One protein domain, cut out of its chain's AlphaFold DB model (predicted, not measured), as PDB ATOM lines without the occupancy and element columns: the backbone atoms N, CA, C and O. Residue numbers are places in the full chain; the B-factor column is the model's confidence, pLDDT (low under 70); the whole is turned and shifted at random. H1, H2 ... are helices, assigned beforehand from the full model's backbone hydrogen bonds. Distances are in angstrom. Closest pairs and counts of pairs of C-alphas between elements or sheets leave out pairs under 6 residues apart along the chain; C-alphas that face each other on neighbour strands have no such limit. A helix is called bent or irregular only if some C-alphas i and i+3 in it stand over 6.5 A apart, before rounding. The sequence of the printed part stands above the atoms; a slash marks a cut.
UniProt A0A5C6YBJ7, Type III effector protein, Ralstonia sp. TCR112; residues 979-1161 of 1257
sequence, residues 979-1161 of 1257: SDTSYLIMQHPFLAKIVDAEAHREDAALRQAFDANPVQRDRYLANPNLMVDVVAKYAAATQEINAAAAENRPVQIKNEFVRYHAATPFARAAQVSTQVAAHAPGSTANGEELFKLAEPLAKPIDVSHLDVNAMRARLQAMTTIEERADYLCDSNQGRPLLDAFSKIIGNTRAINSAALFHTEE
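AT A GLANCE: This is residues 979 to 1161 of the 1257 residues of the protein "Type III effector protein" of Ralstonia sp. TCR112 (UniProt A0A5C6YBJ7). One long helix, H9, runs through the middle of a body of crossed helices: H1, H4 and H5 pack on it at steep slants, and H6 crosses its last residues almost at a right angle. Around the other end of H9 the short helices H2, H3 and H8 form a cluster, H7 packs on H4 near that end, and a long link from H6 to H7 sticks out at residues 1081 to 1086. The printed part has 183 residues with nine named helices, H1 to H9 in order along the chain, and no named strand, an all helix class. It is compact, with a radius of gyration of the C-alphas of 17.7 A and spans of 49 by 44 by 30 A.

IN THESE COORDINATES: Find C-alpha 981 at (199.371, 230.409, 206.384); from there H1 runs to residue 995, 18.3 A. Next come H2, residues 1003 to 1012, and H3, residues 1014 to 1021. H4, residues 1026 to 1046, is the longest helix by residues and measures 30.6 A. Read on to H5, residues 1056 to 1062, and H6, residues 1066 to 1078, 18.5 A. H1 and H6 are irregular: C-alphas 986 and 989 are 7.3 A apart, and C-alphas 1071 and 1074 are 7.8 A apart. H7 spans residues 1108 to 1117 and H8 residues 1121 to 1129. H9 runs 28.3 A from residue 1135 to C-alpha 1154 at (200.916, 221.418, 192.856).

HOW THE PARTS SIT: Start at the hub, H9, which touches five helices. H1 touches it at a steep tilt of 58 degrees, opposite ways, the closest C-alphas being those of Ile 985 and Arg 1149, 5.0 A. H4 touches it with residues 1027 to 1034 alone, closest at Met 1027 and Phe 1141, C-alphas 5.8 A apart. H5 touches residues 1148 to 1152 of H9, closest at Tyr 1060 and Thr 1148, C-alphas 6.7 A apart. H6 is about perpendicular to H9, at 89 degrees, with the C-alphas of Ala 1070 and Ile 1151 closest at 5.3 A. H8 and H9 touch only at the corner, at Leu 1128 and Arg 1135, C-alphas 4.7 A apart. H8 also touches H2, closest at Asp 1003 and Cys 1129, C-alphas 5.5 A apart, and H3, closest at Leu 1021 and Ile 1121, 5.9 A. H7 touches H4 at a shallow tilt of 12 degrees, opposite ways, closest at Val 1028 and Val 1108, C-alphas 6.0 A apart. H6 and H7 are apart. Every O i to N i+4 pair is within hydrogen-bond range in H2, H3, H4, H5, H7, H8 and H9; in H1 it is 7 of 11 and in H6 7 of 9.

THE WHOLE: The two C-alphas farthest apart, those of Pro 1081 and Ala 1117, are 51.5 A from each other. The printed part has no cut. Look for the long link at residues 1079 to 1107, of which 1081 to 1086 stand free. The mean pLDDT of the printed part is 89.9, and residues 999 to 1001 are under 70.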
ATOM      1  N   SER A 979     199.117 232.255 213.199       87.19
ATOM      2  CA  SER A 979     198.151 232.136 212.098       87.19
ATOM      3  C   SER A 979     198.748 232.346 210.695       87.19
ATOM      4  O   SER A 979     197.990 232.459 209.728       87.19
ATOM      5  N   ASP A 980     200.082 232.395 210.568       90.25
ATOM      6  CA  ASP A 980     200.774 232.497 209.277       90.25
ATOM      7  C   ASP A 980     200.498 231.266 208.403       90.25
ATOM      8  O   ASP A 980     200.877 230.137 208.726       90.25
ATOM      9  N   THR A 981     199.862 231.492 207.252       92.31
ATOM     10  CA  THR A 981     199.371 230.409 206.384       92.31
ATOM     11  C   THR A 981     200.516 229.583 205.791       92.31
ATOM     12  O   THR A 981     200.416 228.358 205.714       92.31
ATOM     13  N   SER A 982     201.641 230.215 205.437       90.88
ATOM     14  CA  SER A 982     202.843 229.517 204.953       90.88
ATOM     15  C   SER A 982     203.369 228.485 205.953       90.88
ATOM     16  O   SER A 982     203.617 227.333 205.584       90.88
ATOM     17  N   TYR A 983     203.524 228.882 207.218       91.75
ATOM     18  CA  TYR A 983     204.005 227.981 208.253       91.75
ATOM     19  C   TYR A 983     203.001 226.863 208.537       91.75
ATOM     20  O   TYR A 983     203.389 225.697 208.572       91.75
ATOM     21  N   LEU A 984     201.709 227.185 208.636       92.75
ATOM     22  CA  LEU A 984     200.652 226.192 208.851       92.75
ATOM     23  C   LEU A 984     200.616 225.124 207.752       92.75
ATOM     24  O   LEU A 984     200.518 223.940 208.059       92.75
ATOM     25  N   ILE A 985     200.786 225.512 206.486       91.75
ATOM     26  CA  ILE A 985     200.887 224.580 205.352       91.75
ATOM     27  C   ILE A 985     202.075 223.620 205.502       91.75
ATOM     28  O   ILE A 985     201.944 222.434 205.191       91.75
ATOM     29  N   MET A 986     203.232 224.101 205.971       88.12
ATOM     30  CA  MET A 986     204.407 223.246 206.196       88.12
ATOM     31  C   MET A 986     204.193 222.265 207.357       88.12
ATOM     32  O   MET A 986     204.677 221.140 207.293       88.12
ATOM     33  N   GLN A 987     203.437 222.660 208.385       88.12
ATOM     34  CA  GLN A 987     203.205 221.850 209.589       88.12
ATOM     35  C   GLN A 987     201.973 220.947 209.529       88.12
ATOM     36  O   GLN A 987     201.851 220.025 210.342       88.12
ATOM     37  N   HIS A 988     201.068 221.191 208.580       87.94
ATOM     38  CA  HIS A 988     199.817 220.448 208.419       87.94
ATOM     39  C   HIS A 988     199.984 218.920 208.422       87.94
ATOM     40  O   HIS A 988     199.202 218.279 209.119       87.94
ATOM     41  N   PRO A 989     201.018 218.310 207.795       86.38
ATOM     42  CA  PRO A 989     201.195 216.855 207.834       86.38
ATOM     43  C   PRO A 989     201.265 216.253 209.242       86.38
ATOM     44  O   PRO A 989     200.909 215.091 209.427       86.38
ATOM     45  N   PHE A 990     201.724 217.011 210.244       85.06
ATOM     46  CA  PHE A 990     201.742 216.546 211.632       85.06
ATOM     47  C   PHE A 990     200.353 216.559 212.274       85.06
ATOM     48  O   PHE A 990     200.049 215.668 213.061       85.06
ATOM     49  N   LEU A 991     199.516 217.541 211.929       87.25
ATOM     50  CA  LEU A 991     198.136 217.629 212.407       87.25
ATOM     51  C   LEU A 991     197.232 216.620 211.695       87.25
ATOM     52  O   LEU A 991     196.453 215.935 212.349       87.25
ATOM     53  N   ALA A 992     197.389 216.489 210.377       85.56
ATOM     54  CA  ALA A 992     196.680 215.531 209.535       85.56
ATOM     55  C   ALA A 992     196.794 214.100 210.079       85.56
ATOM     56  O   ALA A 992     195.806 213.388 210.178       85.56
ATOM     57  N   LYS A 993     197.983 213.693 210.547       83.50
ATOM     58  CA  LYS A 993     198.196 212.372 211.169       83.50
ATOM     59  C   LYS A 993     197.334 212.110 212.409       83.50
ATOM     60  O   LYS A 993     197.145 210.951 212.754       83.50
ATOM     61  N   ILE A 994     196.867 213.156 213.088       86.25
ATOM     62  CA  ILE A 994     195.996 213.058 214.266       86.25
ATOM     63  C   ILE A 994     194.534 213.164 213.829       86.25
ATOM     64  O   ILE A 994     193.726 212.308 214.168       86.25
ATOM     65  N   VAL A 995     194.209 214.205 213.057       84.94
ATOM     66  CA  VAL A 995     192.828 214.534 212.682       84.94
ATOM     67  C   VAL A 995     192.280 213.567 211.631       84.94
ATOM     68  O   VAL A 995     191.174 213.066 211.801       84.94
ATOM     69  N   ASP A 996     193.052 213.245 210.591       72.00
ATOM     70  CA  ASP A 996     192.591 212.416 209.467       72.00
ATOM     71  C   ASP A 996     192.531 210.928 209.843       72.00
ATOM     72  O   ASP A 996     191.644 210.209 209.388       72.00
ATOM     73  N   ALA A 997     193.436 210.464 210.714       70.06
ATOM     74  CA  ALA A 997     193.437 209.082 211.208       70.06
ATOM     75  C   ALA A 997     192.160 208.734 211.996       70.06
ATOM     76  O   ALA A 997     191.731 207.581 212.010       70.06
ATOM     77  N   GLU A 998     191.541 209.742 212.616       74.38
ATOM     78  CA  GLU A 998     190.360 209.606 213.468       74.38
ATOM     79  C   GLU A 998     189.161 210.414 212.929       74.38
ATOM     80  O   GLU A 998     188.185 210.645 213.644       74.38
ATOM     81  N   ALA A 999     189.195 210.835 211.656       59.56
ATOM     82  CA  ALA A 999     188.165 211.680 211.035       59.56
ATOM     83  C   ALA A 999     186.766 211.035 210.996       59.56
ATOM     84  O   ALA A 999     185.765 211.728 210.835       59.56
ATOM     85  N   HIS A1000     186.696 209.711 211.161       60.88
ATOM     86  CA  HIS A1000     185.460 208.923 211.146       60.88
ATOM     87  C   HIS A1000     185.233 208.118 212.439       60.88
ATOM     88  O   HIS A1000     184.412 207.202 212.447       60.88
ATOM     89  N   ARG A1001     185.978 208.410 213.515       66.50
ATOM     90  CA  ARG A1001     185.854 207.728 214.816       66.50
ATOM     91  C   ARG A1001     185.183 208.627 215.863       66.50
ATOM     92  O   ARG A1001     185.062 209.830 215.661       66.50
ATOM     93  N   GLU A1002     184.730 208.023 216.964       80.06
ATOM     94  CA  GLU A1002     184.068 208.706 218.090       80.06
ATOM     95  C   GLU A1002     184.948 209.814 218.709       80.06
ATOM     96  O   GLU A1002     186.176 209.712 218.698       80.06
ATOM     97  N   ASP A1003     184.334 210.839 219.313       84.88
ATOM     98  CA  ASP A1003     185.013 212.006 219.915       84.88
ATOM     99  C   ASP A1003     186.153 211.616 220.880       84.88
ATOM    100  O   ASP A1003     187.227 212.228 220.892       84.88
ATOM    101  N   ALA A1004     185.958 210.533 221.640       84.69
ATOM    102  CA  ALA A1004     186.956 209.985 222.557       84.69
ATOM    103  C   ALA A1004     188.240 209.512 221.845       84.69
ATOM    104  O   ALA A1004     189.335 209.658 222.392       84.69
ATOM    105  N   ALA A1005     188.130 208.982 220.624       85.69
ATOM    106  CA  ALA A1005     189.269 208.484 219.856       85.69
ATOM    107  C   ALA A1005     190.166 209.632 219.367       85.69
ATOM    108  O   ALA A1005     191.388 209.563 219.519       85.69
ATOM    109  N   LEU A1006     189.575 210.728 218.870       88.00
ATOM    110  CA  LEU A1006     190.349 211.918 218.499       88.00
ATOM    111  C   LEU A1006     191.039 212.530 219.728       88.00
ATOM    112  O   LEU A1006     192.226 212.868 219.677       88.00
ATOM    113  N   ARG A1007     190.321 212.633 220.853       90.50
ATOM    114  CA  ARG A1007     190.879 213.149 222.109       90.50
ATOM    115  C   ARG A1007     192.083 212.326 222.571       90.50
ATOM    116  O   ARG A1007     193.112 212.906 222.930       90.50
ATOM    117  N   GLN A1008     191.976 210.999 222.504       89.06
ATOM    118  CA  GLN A1008     193.060 210.069 222.815       89.06
ATOM    119  C   GLN A1008     194.244 210.215 221.845       89.06
ATOM    120  O   GLN A1008     195.397 210.152 222.275       89.06
ATOM    121  N   ALA A1009     193.992 210.455 220.555       87.94
ATOM    122  CA  ALA A1009     195.045 210.679 219.564       87.94
ATOM    123  C   ALA A1009     195.846 211.969 219.833       87.94
ATOM    124  O   ALA A1009     197.074 211.976 219.675       87.94
ATOM    125  N   PHE A1010     195.187 213.035 220.301       89.75
ATOM    126  CA  PHE A1010     195.867 214.244 220.779       89.75
ATOM    127  C   PHE A1010     196.679 213.994 222.057       89.75
ATOM    128  O   PHE A1010     197.814 214.462 222.145       89.75
ATOM    129  N   ASP A1011     196.161 213.223 223.020       87.81
ATOM    130  CA  ASP A1011     196.909 212.869 224.240       87.81
ATOM    131  C   ASP A1011     198.112 211.968 223.976       87.81
ATOM    132  O   ASP A1011     199.134 212.087 224.652       87.81
ATOM    133  N   ALA A1012     198.036 211.103 222.965       88.38
ATOM    134  CA  ALA A1012     199.182 210.322 222.510       88.38
ATOM    135  C   ALA A1012     200.283 211.207 221.887       88.38
ATOM    136  O   ALA A1012     201.440 210.789 221.809       88.38
ATOM    137  N   ASN A1013     199.948 212.435 221.468       86.62
ATOM    138  CA  ASN A1013     200.841 213.376 220.793       86.62
ATOM    139  C   ASN A1013     200.848 214.764 221.470       86.62
ATOM    140  O   ASN A1013     200.557 215.770 220.808       86.62
ATOM    141  N   PRO A1014     201.260 214.867 222.750       84.12
ATOM    142  CA  PRO A1014     201.155 216.108 223.523       84.12
ATOM    143  C   PRO A1014     201.932 217.264 222.880       84.12
ATOM    144  O   PRO A1014     201.487 218.401 222.905       84.12
ATOM    145  N   VAL A1015     203.040 216.979 222.184       82.88
ATOM    146  CA  VAL A1015     203.809 217.999 221.449       82.88
ATOM    147  C   VAL A1015     202.976 218.688 220.367       82.88
ATOM    148  O   VAL A1015     203.076 219.901 220.222       82.88
ATOM    149  N   GLN A1016     202.195 217.936 219.583       86.06
ATOM    150  CA  GLN A1016     201.372 218.523 218.521       86.06
ATOM    151  C   GLN A1016     200.107 219.151 219.101       86.06
ATOM    152  O   GLN A1016     199.744 220.252 218.697       86.06
ATOM    153  N   ARG A1017     199.486 218.497 220.091       88.00
ATOM    154  CA  ARG A1017     198.362 219.052 220.852       88.00
ATOM    155  C   ARG A1017     198.710 220.434 221.400       88.00
ATOM    156  O   ARG A1017     198.075 221.415 221.030       88.00
ATOM    157  N   ASP A1018     199.763 220.532 222.201       85.31
ATOM    158  CA  ASP A1018     200.133 221.780 222.861       85.31
ATOM    159  C   ASP A1018     200.507 222.855 221.836       85.31
ATOM    160  O   ASP A1018     200.114 224.010 221.959       85.31
ATOM    161  N   ARG A1019     201.190 222.465 220.758       85.50
ATOM    162  CA  ARG A1019     201.613 223.372 219.692       85.50
ATOM    163  C   ARG A1019     200.457 224.061 218.959       85.50
ATOM    164  O   ARG A1019     200.544 225.264 218.699       85.50
ATOM    165  N   TYR A1020     199.411 223.312 218.608       87.69
ATOM    166  CA  TYR A1020     198.242 223.839 217.893       87.69
ATOM    167  C   TYR A1020     197.204 224.465 218.831       87.69
ATOM    168  O   TYR A1020     196.485 225.370 218.412       87.69
ATOM    169  N   LEU A1021     197.119 224.006 220.084       88.38
ATOM    170  CA  LEU A1021     196.075 224.419 221.029       88.38
ATOM    171  C   LEU A1021     196.531 225.482 222.040       88.38
ATOM    172  O   LEU A1021     195.689 226.087 222.710       88.38
ATOM    173  N   ALA A1022     197.837 225.765 222.129       82.69
ATOM    174  CA  ALA A1022     198.365 226.836 222.977       82.69
ATOM    175  C   ALA A1022     197.792 228.206 222.593       82.69
ATOM    176  O   ALA A1022     197.411 228.971 223.474       82.69
ATOM    177  N   ASN A1023     197.645 228.506 221.303       83.81
ATOM    178  CA  ASN A1023     197.031 229.752 220.852       83.81
ATOM    179  C   ASN A1023     195.509 229.576 220.659       83.81
ATOM    180  O   ASN A1023     195.104 228.938 219.684       83.81
ATOM    181  N   PRO A1024     194.650 230.175 221.512       84.31
ATOM    182  CA  PRO A1024     193.199 229.985 221.431       84.31
ATOM    183  C   PRO A1024     192.572 230.620 220.180       84.31
ATOM    184  O   PRO A1024     191.452 230.281 219.814       84.31
ATOM    185  N   ASN A1025     193.278 231.534 219.507       86.19
ATOM    186  CA  ASN A1025     192.758 232.247 218.340       86.19
ATOM    187  C   ASN A1025     193.142 231.593 217.005       86.19
ATOM    188  O   ASN A1025     192.556 231.932 215.980       86.19
ATOM    189  N   LEU A1026     194.093 230.651 217.001       88.94
ATOM    190  CA  LEU A1026     194.729 230.136 215.786       88.94
ATOM    191  C   LEU A1026     193.725 229.669 214.720       88.94
ATOM    192  O   LEU A1026     193.740 230.161 213.592       88.94
ATOM    193  N   MET A1027     192.862 228.715 215.076       93.12
ATOM    194  CA  MET A1027     191.938 228.083 214.125       93.12
ATOM    195  C   MET A1027     190.856 229.061 213.663       93.12
ATOM    196  O   MET A1027     190.553 229.149 212.476       93.12
ATOM    197  N   VAL A1028     190.332 229.850 214.601       93.31
ATOM    198  CA  VAL A1028     189.325 230.888 214.363       93.31
ATOM    199  C   VAL A1028     189.834 231.935 213.374       93.31
ATOM    200  O   VAL A1028     189.134 232.283 212.425       93.31
ATOM    201  N   ASP A1029     191.052 232.442 213.572       90.50
ATOM    202  CA  ASP A1029     191.620 233.485 212.719       90.50
ATOM    203  C   ASP A1029     191.870 232.970 211.300       90.50
ATOM    204  O   ASP A1029     191.614 233.682 210.331       90.50
ATOM    205  N   VAL A1030     192.303 231.719 211.159       93.88
ATOM    206  CA  VAL A1030     192.503 231.081 209.853       93.88
ATOM    207  C   VAL A1030     191.180 230.897 209.108       93.88
ATOM    208  O   VAL A1030     191.087 231.284 207.941       93.88
ATOM    209  N   VAL A1031     190.143 230.381 209.774       96.06
ATOM    210  CA  VAL A1031     188.807 230.216 209.175       96.06
ATOM    211  C   VAL A1031     188.206 231.574 208.794       96.06
ATOM    212  O   VAL A1031     187.680 231.722 207.691       96.06
ATOM    213  N   ALA A1032     188.362 232.600 209.637       93.25
ATOM    214  CA  ALA A1032     187.925 233.962 209.326       93.25
ATOM    215  C   ALA A1032     188.657 234.555 208.107       93.25
ATOM    216  O   ALA A1032     188.017 235.125 207.218       93.25
ATOM    217  N   LYS A1033     189.991 234.404 208.031       92.25
ATOM    218  CA  LYS A1033     190.800 234.856 206.883       92.25
ATOM    219  C   LYS A1033     190.355 234.172 205.585       92.25
ATOM    220  O   LYS A1033     190.245 234.840 204.554       92.25
ATOM    221  N   TYR A1034     190.070 232.871 205.633       95.50
ATOM    222  CA  TYR A1034     189.579 232.104 204.486       95.50
ATOM    223  C   TYR A1034     188.171 232.533 204.045       95.50
ATOM    224  O   TYR A1034     187.932 232.739 202.852       95.50
ATOM    225  N   ALA A1035     187.249 232.742 204.990       94.44
ATOM    226  CA  ALA A1035     185.906 233.238 204.691       94.44
ATOM    227  C   ALA A1035     185.958 234.607 203.986       94.44
ATOM    228  O   ALA A1035     185.321 234.796 202.949       94.44
ATOM    229  N   ALA A1036     186.791 235.529 204.482       92.56
ATOM    230  CA  ALA A1036     187.007 236.835 203.856       92.56
ATOM    231  C   ALA A1036     187.628 236.726 202.450       92.56
ATOM    232  O   ALA A1036     187.269 237.488 201.553       92.56
ATOM    233  N   ALA A1037     188.540 235.771 202.232       93.81
ATOM    234  CA  ALA A1037     189.105 235.510 200.909       93.81
ATOM    235  C   ALA A1037     188.039 235.027 199.917       93.81
ATOM    236  O   ALA A1037     187.969 235.528 198.797       93.81
ATOM    237  N   THR A1038     187.179 234.103 200.347       93.88
ATOM    238  CA  THR A1038     186.085 233.566 199.524       93.88
ATOM    239  C   THR A1038     185.088 234.662 199.146       93.88
ATOM    240  O   THR A1038     184.682 234.755 197.990       93.88
ATOM    241  N   GLN A1039     184.744 235.546 200.088       93.00
ATOM    242  CA  GLN A1039     183.884 236.704 199.824       93.00
ATOM    243  C   GLN A1039     184.483 237.648 198.771       93.00
ATOM    244  O   GLN A1039     183.783 238.033 197.840       93.00
ATOM    245  N   GLU A1040     185.769 237.991 198.882       93.88
ATOM    246  CA  GLU A1040     186.448 238.865 197.915       93.88
ATOM    247  C   GLU A1040     186.542 238.230 196.521       93.88
ATOM    248  O   GLU A1040     186.298 238.914 195.530       93.88
ATOM    249  N   ILE A1041     186.850 236.930 196.429       92.88
ATOM    250  CA  ILE A1041     186.892 236.201 195.150       92.88
ATOM    251  C   ILE A1041     185.511 236.213 194.483       92.88
ATOM    252  O   ILE A1041     185.402 236.541 193.300       92.88
ATOM    253  N   ASN A1042     184.454 235.921 195.244       92.00
ATOM    254  CA  ASN A1042     183.086 235.903 194.731       92.00
ATOM    255  C   ASN A1042     182.610 237.303 194.312       92.00
ATOM    256  O   ASN A1042     182.006 237.448 193.252       92.00
ATOM    257  N   ALA A1043     182.909 238.335 195.106       94.00
ATOM    258  CA  ALA A1043     182.562 239.719 194.781       94.00
ATOM    259  C   ALA A1043     183.286 240.198 193.515       94.00
ATOM    260  O   ALA A1043     182.666 240.769 192.623       94.00
ATOM    261  N   ALA A1044     184.586 239.912 193.396       92.62
ATOM    262  CA  ALA A1044     185.368 240.263 192.216       92.62
ATOM    263  C   ALA A1044     184.833 239.592 190.940       92.62
ATOM    264  O   ALA A1044     184.737 240.245 189.900       92.62
ATOM    265  N   ALA A1045     184.439 238.317 191.033       91.06
ATOM    266  CA  ALA A1045     183.816 237.590 189.932       91.06
ATOM    267  C   ALA A1045     182.445 238.177 189.550       91.06
ATOM    268  O   ALA A1045     182.190 238.403 188.369       91.06
ATOM    269  N   ALA A1046     181.587 238.481 190.531       93.88
ATOM    270  CA  ALA A1046     180.264 239.068 190.298       93.88
ATOM    271  C   ALA A1046     180.333 240.475 189.676       93.88
ATOM    272  O   ALA A1046     179.505 240.832 188.841       93.88
ATOM    273  N   GLU A1047     181.336 241.264 190.059       94.31
ATOM    274  CA  GLU A1047     181.572 242.624 189.560       94.31
ATOM    275  C   GLU A1047     182.437 242.662 188.284       94.31
ATOM    276  O   GLU A1047     182.716 243.744 187.766       94.31
ATOM    277  N   ASN A1048     182.883 241.505 187.777       91.88
ATOM    278  CA  ASN A1048     183.809 241.373 186.647       91.88
ATOM    279  C   ASN A1048     185.067 242.259 186.781       91.88
ATOM    280  O   ASN A1048     185.483 242.950 185.845       91.88
ATOM    281  N   ARG A1049     185.672 242.258 187.973       94.19
ATOM    282  CA  ARG A1049     186.889 243.020 188.286       94.19
ATOM    283  C   ARG A1049     188.038 242.101 188.710       94.19
ATOM    284  O   ARG A1049     187.802 240.999 189.201       94.19
ATOM    285  N   PRO A1050     189.299 242.560 188.615       89.00
ATOM    286  CA  PRO A1050     190.421 241.846 189.210       89.00
ATOM    287  C   PRO A1050     190.253 241.677 190.727       89.00
ATOM    288  O   PRO A1050     189.805 242.591 191.430       89.00
ATOM    289  N   VAL A1051     190.654 240.511 191.231       92.12
ATOM    290  CA  VAL A1051     190.626 240.196 192.664       92.12
ATOM    291  C   VAL A1051     191.669 241.035 193.406       92.12
ATOM    292  O   VAL A1051     192.828 241.122 192.989       92.12
ATOM    293  N   GLN A1052     191.286 241.644 194.529       92.19
ATOM    294  CA  GLN A1052     192.216 242.363 195.396       92.19
ATOM    295  C   GLN A1052     192.863 241.389 196.384       92.19
ATOM    296  O   GLN A1052     192.213 240.854 197.279       92.19
ATOM    297  N   ILE A1053     194.175 241.180 196.259       91.38
ATOM    298  CA  ILE A1053     194.931 240.266 197.127       91.38
ATOM    299  C   ILE A1053     195.184 240.931 198.491       91.38
ATOM    300  O   ILE A1053     196.258 241.476 198.748       91.38
ATOM    301  N   LYS A1054     194.165 240.924 199.360       86.81
ATOM    302  CA  LYS A1054     194.201 241.510 200.717       86.81
ATOM    303  C   LYS A1054     194.680 240.540 201.800       86.81
ATOM    304  O   LYS A1054     195.083 240.982 202.870       86.81
ATOM    305  N   ASN A1055     194.638 239.234 201.542       88.75
ATOM    306  CA  ASN A1055     195.188 238.202 202.421       88.75
ATOM    307  C   ASN A1055     195.788 237.047 201.597       88.75
ATOM    308  O   ASN A1055     195.582 236.962 200.384       88.75
ATOM    309  N   GLU A1056     196.548 236.164 202.246       90.94
ATOM    310  CA  GLU A1056     197.305 235.116 201.550       90.94
ATOM    311  C   GLU A1056     196.427 233.988 200.973       90.94
ATOM    312  O   GLU A1056     196.804 233.392 199.965       90.94
ATOM    313  N   PHE A1057     195.228 233.733 201.509       94.19
ATOM    314  CA  PHE A1057     194.303 232.770 200.893       94.19
ATOM    315  C   PHE A1057     193.844 233.239 199.512       94.19
ATOM    316  O   PHE A1057     193.775 232.430 198.590       94.19
ATOM    317  N   VAL A1058     193.637 234.546 199.315       94.00
ATOM    318  CA  VAL A1058     193.361 235.096 197.977       94.00
ATOM    319  C   VAL A1058     194.529 234.821 197.025       94.00
ATOM    320  O   VAL A1058     194.318 234.436 195.877       94.00
ATOM    321  N   ARG A1059     195.776 234.950 197.499       92.31
ATOM    322  CA  ARG A1059     196.970 234.642 196.696       92.31
ATOM    323  C   ARG A1059     196.985 233.175 196.253       92.31
ATOM    324  O   ARG A1059     197.203 232.915 195.074       92.31
ATOM    325  N   TYR A1060     196.726 232.230 197.156       93.62
ATOM    326  CA  TYR A1060     196.716 230.804 196.810       93.62
ATOM    327  C   TYR A1060     195.513 230.394 195.944       93.62
ATOM    328  O   TYR A1060     195.663 229.561 195.058       93.62
ATOM    329  N   HIS A1061     194.330 230.967 196.158       92.94
ATOM    330  CA  HIS A1061     193.120 230.529 195.452       92.94
ATOM    331  C   HIS A1061     192.821 231.310 194.162       92.94
ATOM    332  O   HIS A1061     192.103 230.791 193.312       92.94
ATOM    333  N   ALA A1062     193.371 232.517 193.981       92.06
ATOM    334  CA  ALA A1062     193.018 233.391 192.857       92.06
ATOM    335  C   ALA A1062     194.204 233.958 192.054       92.06
ATOM    336  O   ALA A1062     193.993 234.435 190.940       92.06
ATOM    337  N   ALA A1063     195.449 233.890 192.545       91.62
ATOM    338  CA  ALA A1063     196.609 234.388 191.798       91.62
ATOM    339  C   ALA A1063     197.348 233.272 191.039       91.62
ATOM    340  O   ALA A1063     197.528 232.161 191.536       91.62
ATOM    341  N   THR A1064     197.837 233.575 189.833       89.19
ATOM    342  CA  THR A1064     198.740 232.677 189.087       89.19
ATOM    343  C   THR A1064     200.106 232.629 189.790       89.19
ATOM    344  O   THR A1064     200.602 233.681 190.197       89.19
ATOM    345  N   PRO A1065     200.744 231.451 189.942       91.50
ATOM    346  CA  PRO A1065     200.383 230.153 189.356       91.50
ATOM    347  C   PRO A1065     199.417 229.287 190.182       91.50
ATOM    348  O   PRO A1065     198.962 228.256 189.692       91.50
ATOM    349  N   PHE A1066     199.089 229.679 191.412       94.56
ATOM    350  CA  PHE A1066     198.331 228.847 192.349       94.56
ATOM    351  C   PHE A1066     196.875 228.608 191.931       94.56
ATOM    352  O   PHE A1066     196.400 227.485 192.046       94.56
ATOM    353  N   ALA A1067     196.194 229.607 191.364       93.19
ATOM    354  CA  ALA A1067     194.815 229.462 190.891       93.19
ATOM    355  C   ALA A1067     194.667 228.354 189.835       93.19
ATOM    356  O   ALA A1067     193.755 227.534 189.918       93.19
ATOM    357  N   ARG A1068     195.613 228.268 188.888       93.38
ATOM    358  CA  ARG A1068     195.652 227.177 187.904       93.38
ATOM    359  C   ARG A1068     195.829 225.832 188.599       93.38
ATOM    360  O   ARG A1068     195.064 224.908 188.346       93.38
ATOM    361  N   ALA A1069     196.804 225.736 189.503       94.25
ATOM    362  CA  ALA A1069     197.034 224.519 190.274       94.25
ATOM    363  C   ALA A1069     195.778 224.103 191.065       94.25
ATOM    364  O   ALA A1069     195.431 222.924 191.095       94.25
ATOM    365  N   ALA A1070     195.046 225.060 191.637       94.62
ATOM    366  CA  ALA A1070     193.804 224.800 192.354       94.62
ATOM    367  C   ALA A1070     192.688 224.247 191.452       94.62
ATOM    368  O   ALA A1070     191.860 223.465 191.914       94.62
ATOM    369  N   GLN A1071     192.667 224.629 190.176       93.88
ATOM    370  CA  GLN A1071     191.647 224.199 189.220       93.88
ATOM    371  C   GLN A1071     191.898 222.796 188.661       93.88
ATOM    372  O   GLN A1071     190.957 222.014 188.578       93.88
ATOM    373  N   VAL A1072     193.141 222.467 188.282       94.69
ATOM    374  CA  VAL A1072     193.408 221.255 187.478       94.69
ATOM    375  C   VAL A1072     194.111 220.127 188.236       94.69
ATOM    376  O   VAL A1072     194.007 218.969 187.839       94.69
ATOM    377  N   SER A1073     194.824 220.423 189.328       95.06
ATOM    378  CA  SER A1073     195.809 219.473 189.872       95.06
ATOM    379  C   SER A1073     195.234 218.169 190.419       95.06
ATOM    380  O   SER A1073     195.880 217.130 190.291       95.06
ATOM    381  N   THR A1074     194.039 218.197 191.011       94.25
ATOM    382  CA  THR A1074     193.386 216.994 191.548       94.25
ATOM    383  C   THR A1074     192.937 216.055 190.440       94.25
ATOM    384  O   THR A1074     193.167 214.855 190.550       94.25
ATOM    385  N   GLN A1075     192.376 216.584 189.351       92.69
ATOM    386  CA  GLN A1075     191.957 215.767 188.208       92.69
ATOM    387  C   GLN A1075     193.150 215.151 187.480       92.69
ATOM    388  O   GLN A1075     193.148 213.950 187.217       92.69
ATOM    389  N   VAL A1076     194.202 215.942 187.233       94.31
ATOM    390  CA  VAL A1076     195.433 215.431 186.607       94.31
ATOM    391  C   VAL A1076     196.071 214.340 187.471       94.31
ATOM    392  O   VAL A1076     196.529 213.330 186.945       94.31
ATOM    393  N   ALA A1077     196.091 214.511 188.799       92.81
ATOM    394  CA  ALA A1077     196.628 213.504 189.711       92.81
ATOM    395  C   ALA A1077     195.786 212.214 189.732       92.81
ATOM    396  O   ALA A1077     196.361 211.126 189.700       92.81
ATOM    397  N   ALA A1078     194.453 212.323 189.730       92.12
ATOM    398  CA  ALA A1078     193.545 211.173 189.720       92.12
ATOM    399  C   ALA A1078     193.700 210.310 188.455       92.12
ATOM    400  O   ALA A1078     193.639 209.085 188.530       92.12
ATOM    401  N   HIS A1079     193.997 210.926 187.305       93.81
ATOM    402  CA  HIS A1079     194.225 210.229 186.031       93.81
ATOM    403  C   HIS A1079     195.705 210.119 185.645       93.81
ATOM    404  O   HIS A1079     196.024 209.854 184.483       93.81
ATOM    405  N   ALA A1080     196.632 210.294 186.588       94.25
ATOM    406  CA  ALA A1080     198.048 210.027 186.350       94.25
ATOM    407  C   ALA A1080     198.254 208.561 185.884       94.25
ATOM    408  O   ALA A1080     197.448 207.678 186.197       94.25
ATOM    409  N   PRO A1081     199.308 208.258 185.111       93.31
ATOM    410  CA  PRO A1081     199.561 206.895 184.666       93.31
ATOM    411  C   PRO A1081     199.897 205.988 185.861       93.31
ATOM    412  O   PRO A1081     200.722 206.324 186.715       93.31
ATOM    413  N   GLY A1082     199.240 204.830 185.935       92.56
ATOM    414  CA  GLY A1082     199.339 203.896 187.062       92.56
ATOM    415  C   GLY A1082     198.485 204.257 188.286       92.56
ATOM    416  O   GLY A1082     198.549 203.540 189.285       92.56
ATOM    417  N   SER A1083     197.704 205.344 188.252       92.69
ATOM    418  CA  SER A1083     196.886 205.793 189.390       92.69
ATOM    419  C   SER A1083     195.792 204.790 189.780       92.69
ATOM    420  O   SER A1083     195.604 204.502 190.961       92.69
ATOM    421  N   THR A1084     195.134 204.165 188.804       90.94
ATOM    422  CA  THR A1084     194.079 203.171 189.024       90.94
ATOM    423  C   THR A1084     194.658 201.891 189.626       90.94
ATOM    424  O   THR A1084     194.082 201.315 190.546       90.94
ATOM    425  N   ALA A1085     195.869 201.496 189.217       88.12
ATOM    426  CA  ALA A1085     196.606 200.390 189.842       88.12
ATOM    427  C   ALA A1085     197.049 200.683 191.296       88.12
ATOM    428  O   ALA A1085     197.552 199.789 191.986       88.12
ATOM    429  N   ASN A1086     196.884 201.926 191.763       86.88
ATOM    430  CA  ASN A1086     197.109 202.357 193.143       86.88
ATOM    431  C   ASN A1086     195.802 202.635 193.910       86.88
ATOM    432  O   ASN A1086     195.868 203.072 195.056       86.88
ATOM    433  N   GLY A1087     194.641 202.336 193.316       87.50
ATOM    434  CA  GLY A1087     193.338 202.417 193.977       87.50
ATOM    435  C   GLY A1087     192.492 203.642 193.627       87.50
ATOM    436  O   GLY A1087     191.424 203.793 194.213       87.50
ATOM    437  N   GLU A1088     192.922 204.497 192.692       89.50
ATOM    438  CA  GLU A1088     192.065 205.581 192.187       89.50
ATOM    439  C   GLU A1088     190.878 205.030 191.377       89.50
ATOM    440  O   GLU A1088     190.997 204.039 190.650       89.50
ATOM    441  N   GLU A1089     189.722 205.691 191.482       88.88
ATOM    442  CA  GLU A1089     188.506 205.308 190.759       88.88
ATOM    443  C   GLU A1089     188.651 205.559 189.243       88.88
ATOM    444  O   GLU A1089     189.040 206.642 188.816       88.88
ATOM    445  N   LEU A1090     188.285 204.563 188.424       87.56
ATOM    446  CA  LEU A1090     188.521 204.505 186.967       87.56
ATOM    447  C   LEU A1090     188.041 205.728 186.171       87.56
ATOM    448  O   LEU A1090     188.729 206.180 185.261       87.56
ATOM    449  N   PHE A1091     186.840 206.213 186.486       89.00
ATOM    450  CA  PHE A1091     186.115 207.201 185.682       89.00
ATOM    451  C   PHE A1091     185.726 208.452 186.482       89.00
ATOM    452  O   PHE A1091     184.949 209.281 186.011       89.00
ATOM    453  N   LYS A1092     186.214 208.580 187.722       87.88
ATOM    454  CA  LYS A1092     185.799 209.668 188.607       87.88
ATOM    455  C   LYS A1092     186.583 210.937 188.292       87.88
ATOM    456  O   LYS A1092     187.792 211.009 188.494       87.88
ATOM    457  N   LEU A1093     185.870 211.994 187.917       87.69
ATOM    458  CA  LEU A1093     186.444 213.335 187.871       87.69
ATOM    459  C   LEU A1093     186.554 213.898 189.295       87.69
ATOM    460  O   LEU A1093     185.553 214.237 189.926       87.69
ATOM    461  N   ALA A1094     187.782 213.991 189.811       89.44
ATOM    462  CA  ALA A1094     188.043 214.573 191.123       89.44
ATOM    463  C   ALA A1094     187.611 216.052 191.191       89.44
ATOM    464  O   ALA A1094     187.772 216.819 190.235       89.44
ATOM    465  N   GLU A1095     187.091 216.482 192.343       91.06
ATOM    466  CA  GLU A1095     186.712 217.883 192.531       91.06
ATOM    467  C   GLU A1095     187.959 218.795 192.552       91.06
ATOM    468  O   GLU A1095     188.980 218.438 193.156       91.06
ATOM    469  N   PRO A1096     187.909 219.982 191.919       92.38
ATOM    470  CA  PRO A1096     188.985 220.967 192.004       92.38
ATOM    471  C   PRO A1096     189.225 221.461 193.438       92.38
ATOM    472  O   PRO A1096     188.279 221.725 194.180       92.38
ATOM    473  N   LEU A1097     190.486 221.731 193.791       93.56
ATOM    474  CA  LEU A1097     190.849 222.400 195.057       93.56
ATOM    475  C   LEU A1097     190.341 223.850 195.124       93.56
ATOM    476  O   LEU A1097     190.294 224.443 196.200       93.56
ATOM    477  N   ALA A1098     189.984 224.428 193.974       89.88
ATOM    478  CA  ALA A1098     189.353 225.738 193.870       89.88
ATOM    479  C   ALA A1098     187.909 225.759 194.403       89.88
ATOM    480  O   ALA A1098     187.392 226.844 194.673       89.88
ATOM    481  N   LYS A1099     187.255 224.597 194.572       90.94
ATOM    482  CA  LYS A1099     185.903 224.525 195.132       90.94
ATOM    483  C   LYS A1099     185.907 225.068 196.575       90.94
ATOM    484  O   LYS A1099     186.669 224.557 197.401       90.94
ATOM    485  N   PRO A1100     185.080 226.081 196.900       86.94
ATOM    486  CA  PRO A1100     185.052 226.661 198.240       86.94
ATOM    487  C   PRO A1100     184.637 225.648 199.310       86.94
ATOM    488  O   PRO A1100     183.747 224.824 199.096       86.94
ATOM    489  N   ILE A1101     185.261 225.742 200.482       91.75
ATOM    490  CA  ILE A1101     184.841 225.025 201.686       91.75
ATOM    491  C   ILE A1101     183.750 225.862 202.349       91.75
ATOM    492  O   ILE A1101     183.984 227.022 202.691       91.75
ATOM    493  N   ASP A1102     182.564 225.285 202.530       89.56
ATOM    494  CA  ASP A1102     181.493 225.976 203.239       89.56
ATOM    495  C   ASP A1102     181.834 226.097 204.729       89.56
ATOM    496  O   ASP A1102     181.980 225.102 205.436       89.56
ATOM    497  N   VAL A1103     181.960 227.339 205.186       93.19
ATOM    498  CA  VAL A1103     182.190 227.718 206.586       93.19
ATOM    499  C   VAL A1103     181.105 228.666 207.099       93.19
ATOM    500  O   VAL A1103     181.220 229.199 208.199       93.19
ATOM    501  N   SER A1104     180.050 228.900 206.311       89.12
ATOM    502  CA  SER A1104     178.983 229.857 206.637       89.12
ATOM    503  C   SER A1104     178.143 229.439 207.848       89.12
ATOM    504  O   SER A1104     177.555 230.287 208.513       89.12
ATOM    505  N   HIS A1105     178.132 228.143 208.163       89.50
ATOM    506  CA  HIS A1105     177.448 227.567 209.317       89.50
ATOM    507  C   HIS A1105     178.201 227.761 210.650       89.50
ATOM    508  O   HIS A1105     177.650 227.449 211.704       89.50
ATOM    509  N   LEU A1106     179.448 228.254 210.634       93.44
ATOM    510  CA  LEU A1106     180.265 228.444 211.837       93.44
ATOM    511  C   LEU A1106     180.117 229.868 212.397       93.44
ATOM    512  O   LEU A1106     180.479 230.842 211.736       93.44
ATOM    513  N   ASP A1107     179.692 230.005 213.659       93.44
ATOM    514  CA  ASP A1107     179.783 231.282 214.388       93.44
ATOM    515  C   ASP A1107     181.199 231.481 214.951       93.44
ATOM    516  O   ASP A1107     181.505 231.222 216.120       93.44
ATOM    517  N   VAL A1108     182.086 231.955 214.078       91.56
ATOM    518  CA  VAL A1108     183.511 232.153 214.368       91.56
ATOM    519  C   VAL A1108     183.739 233.113 215.550       91.56
ATOM    520  O   VAL A1108     184.705 232.954 216.297       91.56
ATOM    521  N   ASN A1109     182.855 234.091 215.781       90.19
ATOM    522  CA  ASN A1109     183.014 235.039 216.889       90.19
ATOM    523  C   ASN A1109     182.627 234.417 218.236       90.19
ATOM    524  O   ASN A1109     183.369 234.582 219.208       90.19
ATOM    525  N   ALA A1110     181.522 233.669 218.293       92.81
ATOM    526  CA  ALA A1110     181.137 232.936 219.498       92.81
ATOM    527  C   ALA A1110     182.176 231.861 219.861       92.81
ATOM    528  O   ALA A1110     182.568 231.737 221.025       92.81
ATOM    529  N   MET A1111     182.689 231.137 218.860       94.44
ATOM    530  CA  MET A1111     183.755 230.147 219.048       94.44
ATOM    531  C   MET A1111     185.047 230.787 219.577       94.44
ATOM    532  O   MET A1111     185.672 230.234 220.481       94.44
ATOM    533  N   ARG A1112     185.416 231.986 219.092       92.31
ATOM    534  CA  ARG A1112     186.561 232.752 219.622       92.31
ATOM    535  C   ARG A1112     186.408 233.043 221.110       92.31
ATOM    536  O   ARG A1112     187.316 232.749 221.882       92.31
ATOM    537  N   ALA A1113     185.272 233.617 221.507       90.94
ATOM    538  CA  ALA A1113     185.018 233.975 222.900       90.94
ATOM    539  C   ALA A1113     185.086 232.742 223.817       90.94
ATOM    540  O   ALA A1113     185.666 232.801 224.900       90.94
ATOM    541  N   ARG A1114     184.557 231.604 223.350       92.75
ATOM    542  CA  ARG A1114     184.581 230.337 224.086       92.75
ATOM    543  C   ARG A1114     185.993 229.770 224.249       92.75
ATOM    544  O   ARG A1114     186.348 229.384 225.356       92.75
ATOM    545  N   LEU A1115     186.809 229.774 223.193       89.88
ATOM    546  CA  LEU A1115     188.207 229.324 223.251       89.88
ATOM    547  C   LEU A1115     189.087 230.228 224.129       89.88
ATOM    548  O   LEU A1115     189.965 229.731 224.828       89.88
ATOM    549  N   GLN A1116     188.851 231.543 224.123       87.38
ATOM    550  CA  GLN A1116     189.574 232.497 224.976       87.38
ATOM    551  C   GLN A1116     189.214 232.365 226.461       87.38
ATOM    552  O   GLN A1116     190.055 232.630 227.315       87.38
ATOM    553  N   ALA A1117     187.984 231.947 226.771       89.56
ATOM    554  CA  ALA A1117     187.556 231.686 228.142       89.56
ATOM    555  C   ALA A1117     188.204 230.422 228.744       89.56
ATOM    556  O   ALA A1117     188.235 230.283 229.965       89.56
ATOM    557  N   MET A1118     188.726 229.512 227.911       88.69
ATOM    558  CA  MET A1118     189.397 228.281 228.346       88.69
ATOM    559  C   MET A1118     190.855 228.557 228.723       88.69
ATOM    560  O   MET A1118     191.673 229.002 227.905       88.69
ATOM    561  N   THR A1119     191.195 228.250 229.972       79.56
ATOM    562  CA  THR A1119     192.489 228.611 230.566       79.56
ATOM    563  C   THR A1119     193.556 227.539 230.366       79.56
ATOM    564  O   THR A1119     194.744 227.846 230.450       79.56
ATOM    565  N   THR A1120     193.154 226.304 230.050       83.81
ATOM    566  CA  THR A1120     194.066 225.166 229.849       83.81
ATOM    567  C   THR A1120     194.023 224.622 228.419       83.81
ATOM    568  O   THR A1120     193.073 224.853 227.669       83.81
ATOM    569  N   ILE A1121     195.075 223.898 228.024       85.62
ATOM    570  CA  ILE A1121     195.144 223.227 226.715       85.62
ATOM    571  C   ILE A1121     194.180 222.037 226.679       85.62
ATOM    572  O   ILE A1121     193.571 221.769 225.647       85.62
ATOM    573  N   GLU A1122     194.019 221.356 227.809       89.12
ATOM    574  CA  GLU A1122     193.133 220.211 227.987       89.12
ATOM    575  C   GLU A1122     191.665 220.598 227.756       89.12
ATOM    576  O   GLU A1122     191.003 219.961 226.942       89.12
ATOM    577  N   GLU A1123     191.191 221.703 228.348       91.06
ATOM    578  CA  GLU A1123     189.831 222.225 228.117       91.06
ATOM    579  C   GLU A1123     189.572 222.537 226.634       91.06
ATOM    580  O   GLU A1123     188.493 222.266 226.102       91.06
ATOM    581  N   ARG A1124     190.575 223.091 225.942       92.06
ATOM    582  CA  ARG A1124     190.478 223.387 224.504       92.06
ATOM    583  C   ARG A1124     190.469 222.116 223.669       92.06
ATOM    584  O   ARG A1124     189.748 222.059 222.676       92.06
ATOM    585  N   ALA A1125     191.257 221.113 224.053       92.25
ATOM    586  CA  ALA A1125     191.267 219.813 223.396       92.25
ATOM    587  C   ALA A1125     189.902 219.128 223.529       92.25
ATOM    588  O   ALA A1125     189.374 218.664 222.523       92.25
ATOM    589  N   ASP A1126     189.305 219.134 224.724       93.06
ATOM    590  CA  ASP A1126     187.973 218.572 224.964       93.06
ATOM    591  C   ASP A1126     186.914 219.268 224.094       93.06
ATOM    592  O   ASP A1126     186.153 218.608 223.387       93.06
ATOM    593  N   TYR A1127     186.923 220.605 224.052       95.06
ATOM    594  CA  TYR A1127     186.001 221.381 223.219       95.06
ATOM    595  C   TYR A1127     186.156 221.109 221.714       95.06
ATOM    596  O   TYR A1127     185.159 220.953 221.011       95.06
ATOM    597  N   LEU A1128     187.392 221.067 221.206       93.50
ATOM    598  CA  LEU A1128     187.677 220.869 219.779       93.50
ATOM    599  C   LEU A1128     187.509 219.416 219.321       93.50
ATOM    600  O   LEU A1128     187.393 219.177 218.122       93.50
ATOM    601  N   CYS A1129     187.501 218.452 220.244       91.62
ATOM    602  CA  CYS A1129     187.217 217.053 219.923       91.62
ATOM    603  C   CYS A1129     185.716 216.728 219.948       91.62
ATOM    604  O   CYS A1129     185.330 215.749 219.315       91.62
ATOM    605  N   ASP A1130     184.886 217.533 220.622       91.31
ATOM    606  CA  ASP A1130     183.432 217.342 220.717       91.31
ATOM    607  C   ASP A1130     182.720 217.699 219.399       91.31
ATOM    608  O   ASP A1130     182.718 218.857 218.951       91.31
ATOM    609  N   SER A1131     182.089 216.684 218.801       87.38
ATOM    610  CA  SER A1131     181.322 216.730 217.548       87.38
ATOM    611  C   SER A1131     180.196 217.768 217.534       87.38
ATOM    612  O   SER A1131     179.904 218.337 216.481       87.38
ATOM    613  N   ASN A1132     179.594 218.068 218.686       87.50
ATOM    614  CA  ASN A1132     178.477 219.008 218.813       87.50
ATOM    615  C   ASN A1132     178.924 220.434 219.158       87.50
ATOM    616  O   ASN A1132     178.087 221.327 219.311       87.50
ATOM    617  N   GLN A1133     180.230 220.655 219.332       89.12
ATOM    618  CA  GLN A1133     180.776 221.923 219.798       89.12
ATOM    619  C   GLN A1133     181.892 222.446 218.885       89.12
ATOM    620  O   GLN A1133     181.616 223.175 217.934       89.12
ATOM    621  N   GLY A1134     183.155 222.150 219.203       90.31
ATOM    622  CA  GLY A1134     184.322 222.733 218.542       90.31
ATOM    623  C   GLY A1134     184.868 221.908 217.376       90.31
ATOM    624  O   GLY A1134     185.655 222.442 216.593       90.31
ATOM    625  N   ARG A1135     184.454 220.646 217.207       91.06
ATOM    626  CA  ARG A1135     184.958 219.775 216.131       91.06
ATOM    627  C   ARG A1135     184.747 220.325 214.714       91.06
ATOM    628  O   ARG A1135     185.712 220.290 213.949       91.06
ATOM    629  N   PRO A1136     183.595 220.932 214.360       91.94
ATOM    630  CA  PRO A1136     183.421 221.536 213.036       91.94
ATOM    631  C   PRO A1136     184.466 222.616 212.709       91.94
ATOM    632  O   PRO A1136     184.894 222.741 211.563       91.94
ATOM    633  N   LEU A1137     184.926 223.371 213.717       94.94
ATOM    634  CA  LEU A1137     185.986 224.367 213.546       94.94
ATOM    635  C   LEU A1137     187.341 223.705 213.253       94.94
ATOM    636  O   LEU A1137     188.059 224.165 212.363       94.94
ATOM    637  N   LEU A1138     187.686 222.639 213.984       93.44
ATOM    638  CA  LEU A1138     188.920 221.872 213.779       93.44
ATOM    639  C   LEU A1138     188.956 221.232 212.385       93.44
ATOM    640  O   LEU A1138     189.968 221.336 211.686       93.44
ATOM    641  N   ASP A1139     187.850 220.620 211.965       90.94
ATOM    642  CA  ASP A1139     187.738 219.961 210.663       90.94
ATOM    643  C   ASP A1139     187.824 220.983 209.516       90.94
ATOM    644  O   ASP A1139     188.576 220.781 208.558       90.94
ATOM    645  N   ALA A1140     187.132 222.125 209.634       93.81
ATOM    646  CA  ALA A1140     187.222 223.215 208.662       93.81
ATOM    647  C   ALA A1140     188.651 223.771 208.565       93.81
ATOM    648  O   ALA A1140     189.188 223.911 207.464       93.81
ATOM    649  N   PHE A1141     189.296 224.036 209.705       95.44
ATOM    650  CA  PHE A1141     190.687 224.484 209.764       95.44
ATOM    651  C   PHE A1141     191.642 223.493 209.083       95.44
ATOM    652  O   PHE A1141     192.426 223.893 208.216       95.44
ATOM    653  N   SER A1142     191.550 222.202 209.429       93.38
ATOM    654  CA  SER A1142     192.389 221.154 208.836       93.38
ATOM    655  C   SER A1142     192.183 221.073 207.323       93.38
ATOM    656  O   SER A1142     193.157 221.061 206.568       93.38
ATOM    657  N   LYS A1143     190.929 221.108 206.857       92.31
ATOM    658  CA  LYS A1143     190.595 221.026 205.430       92.31
ATOM    659  C   LYS A1143     191.064 222.250 204.639       92.31
ATOM    660  O   LYS A1143     191.611 222.089 203.551       92.31
ATOM    661  N   ILE A1144     190.911 223.464 205.177       95.56
ATOM    662  CA  ILE A1144     191.373 224.711 204.538       95.56
ATOM    663  C   ILE A1144     192.888 224.682 204.335       95.56
ATOM    664  O   ILE A1144     193.376 224.889 203.218       95.56
ATOM    665  N   ILE A1145     193.646 224.400 205.397       95.38
ATOM    666  CA  ILE A1145     195.108 224.355 205.312       95.38
ATOM    667  C   ILE A1145     195.562 223.176 204.441       95.38
ATOM    668  O   ILE A1145     196.484 223.344 203.642       95.38
ATOM    669  N   GLY A1146     194.890 222.024 204.520       93.44
ATOM    670  CA  GLY A1146     195.153 220.855 203.678       93.44
ATOM    671  C   GLY A1146     194.978 221.148 202.184       93.44
ATOM    672  O   GLY A1146     195.892 220.888 201.396       93.44
ATOM    673  N   ASN A1147     193.864 221.777 201.792       94.44
ATOM    674  CA  ASN A1147     193.627 222.200 200.408       94.44
ATOM    675  C   ASN A1147     194.665 223.233 199.957       94.44
ATOM    676  O   ASN A1147     195.247 223.097 198.881       94.44
ATOM    677  N   THR A1148     194.972 224.224 200.797       95.69
ATOM    678  CA  THR A1148     195.971 225.255 200.467       95.69
ATOM    679  C   THR A1148     197.375 224.654 200.324       95.69
ATOM    680  O   THR A1148     198.135 225.025 199.426       95.69
ATOM    681  N   ARG A1149     197.716 223.653 201.146       93.69
ATOM    682  CA  ARG A1149     198.949 222.866 201.017       93.69
ATOM    683  C   ARG A1149     198.998 222.113 199.695       93.69
ATOM    684  O   ARG A1149     200.040 222.129 199.037       93.69
ATOM    685  N   ALA A1150     197.905 221.456 199.311       92.38
ATOM    686  CA  ALA A1150     197.820 220.736 198.046       92.38
ATOM    687  C   ALA A1150     198.005 221.685 196.848       92.38
ATOM    688  O   ALA A1150     198.777 221.364 195.944       92.38
ATOM    689  N   ILE A1151     197.419 222.889 196.901       94.94
ATOM    690  CA  ILE A1151     197.623 223.952 195.903       94.94
ATOM    691  C   ILE A1151     199.099 224.374 195.839       94.94
ATOM    692  O   ILE A1151     199.689 224.398 194.758       94.94
ATOM    693  N   ASN A1152     199.728 224.668 196.984       93.12
ATOM    694  CA  ASN A1152     201.144 225.047 197.040       93.12
ATOM    695  C   ASN A1152     202.060 223.940 196.487       93.12
ATOM    696  O   ASN A1152     202.990 224.219 195.735       93.12
ATOM    697  N   SER A1153     201.778 222.678 196.832       90.06
ATOM    698  CA  SER A1153     202.527 221.519 196.343       90.06
ATOM    699  C   SER A1153     202.350 221.298 194.842       90.06
ATOM    700  O   SER A1153     203.307 220.898 194.191       90.06
ATOM    701  N   ALA A1154     201.162 221.538 194.290       90.69
ATOM    702  CA  ALA A1154     200.916 221.418 192.856       90.69
ATOM    703  C   ALA A1154     201.562 222.563 192.058       90.69
ATOM    704  O   ALA A1154     202.034 222.350 190.950       90.69
ATOM    705  N   ALA A1155     201.670 223.762 192.636       91.75
ATOM    706  CA  ALA A1155     202.380 224.883 192.015       91.75
ATOM    707  C   ALA A1155     203.919 224.774 192.099       91.75
ATOM    708  O   ALA A1155     204.622 225.607 191.518       91.75
ATOM    709  N   LEU A1156     204.440 223.785 192.838       89.12
ATOM    710  CA  LEU A1156     205.867 223.611 193.107       89.12
ATOM    711  C   LEU A1156     206.664 223.318 191.835       89.12
ATOM    712  O   LEU A1156     207.681 223.965 191.604       89.12
ATOM    713  N   PHE A1157     206.222 222.353 191.029       89.31
ATOM    714  CA  PHE A1157     206.924 221.917 189.823       89.31
ATOM    715  C   PHE A1157     206.322 222.577 188.587       89.31
ATOM    716  O   PHE A1157     205.109 222.603 188.410       89.31
ATOM    717  N   HIS A1158     207.166 223.123 187.717       91.19
ATOM    718  CA  HIS A1158     206.723 223.848 186.525       91.19
ATOM    719  C   HIS A1158     207.793 223.819 185.432       91.19
ATOM    720  O   HIS A1158     208.921 223.407 185.662       91.19
ATOM    721  N   THR A1159     207.479 224.307 184.233       91.00
ATOM    722  CA  THR A1159     208.451 224.399 183.119       91.00
ATOM    723  C   THR A1159     208.840 225.836 182.753       91.00
ATOM    724  O   THR A1159     209.767 226.078 181.976       91.00
ATOM    725  N   GLU A1160     208.164 226.823 183.333       89.81
ATOM    726  CA  GLU A1160     208.423 228.252 183.122       89.81
ATOM    727  C   GLU A1160     209.574 228.773 183.979       89.81
ATOM    728  O   GLU A1160     209.896 228.192 185.007       89.81
ATOM    729  N   GLU A1161     210.203 229.877 183.582       88.44
ATOM    730  CA  GLU A1161     211.162 230.548 184.459       88.44
ATOM    731  C   GLU A1161     210.398 231.361 185.510       88.44
ATOM    732  O   GLU A1161     209.573 232.208 185.172       88.44
TER     733      GLU A1161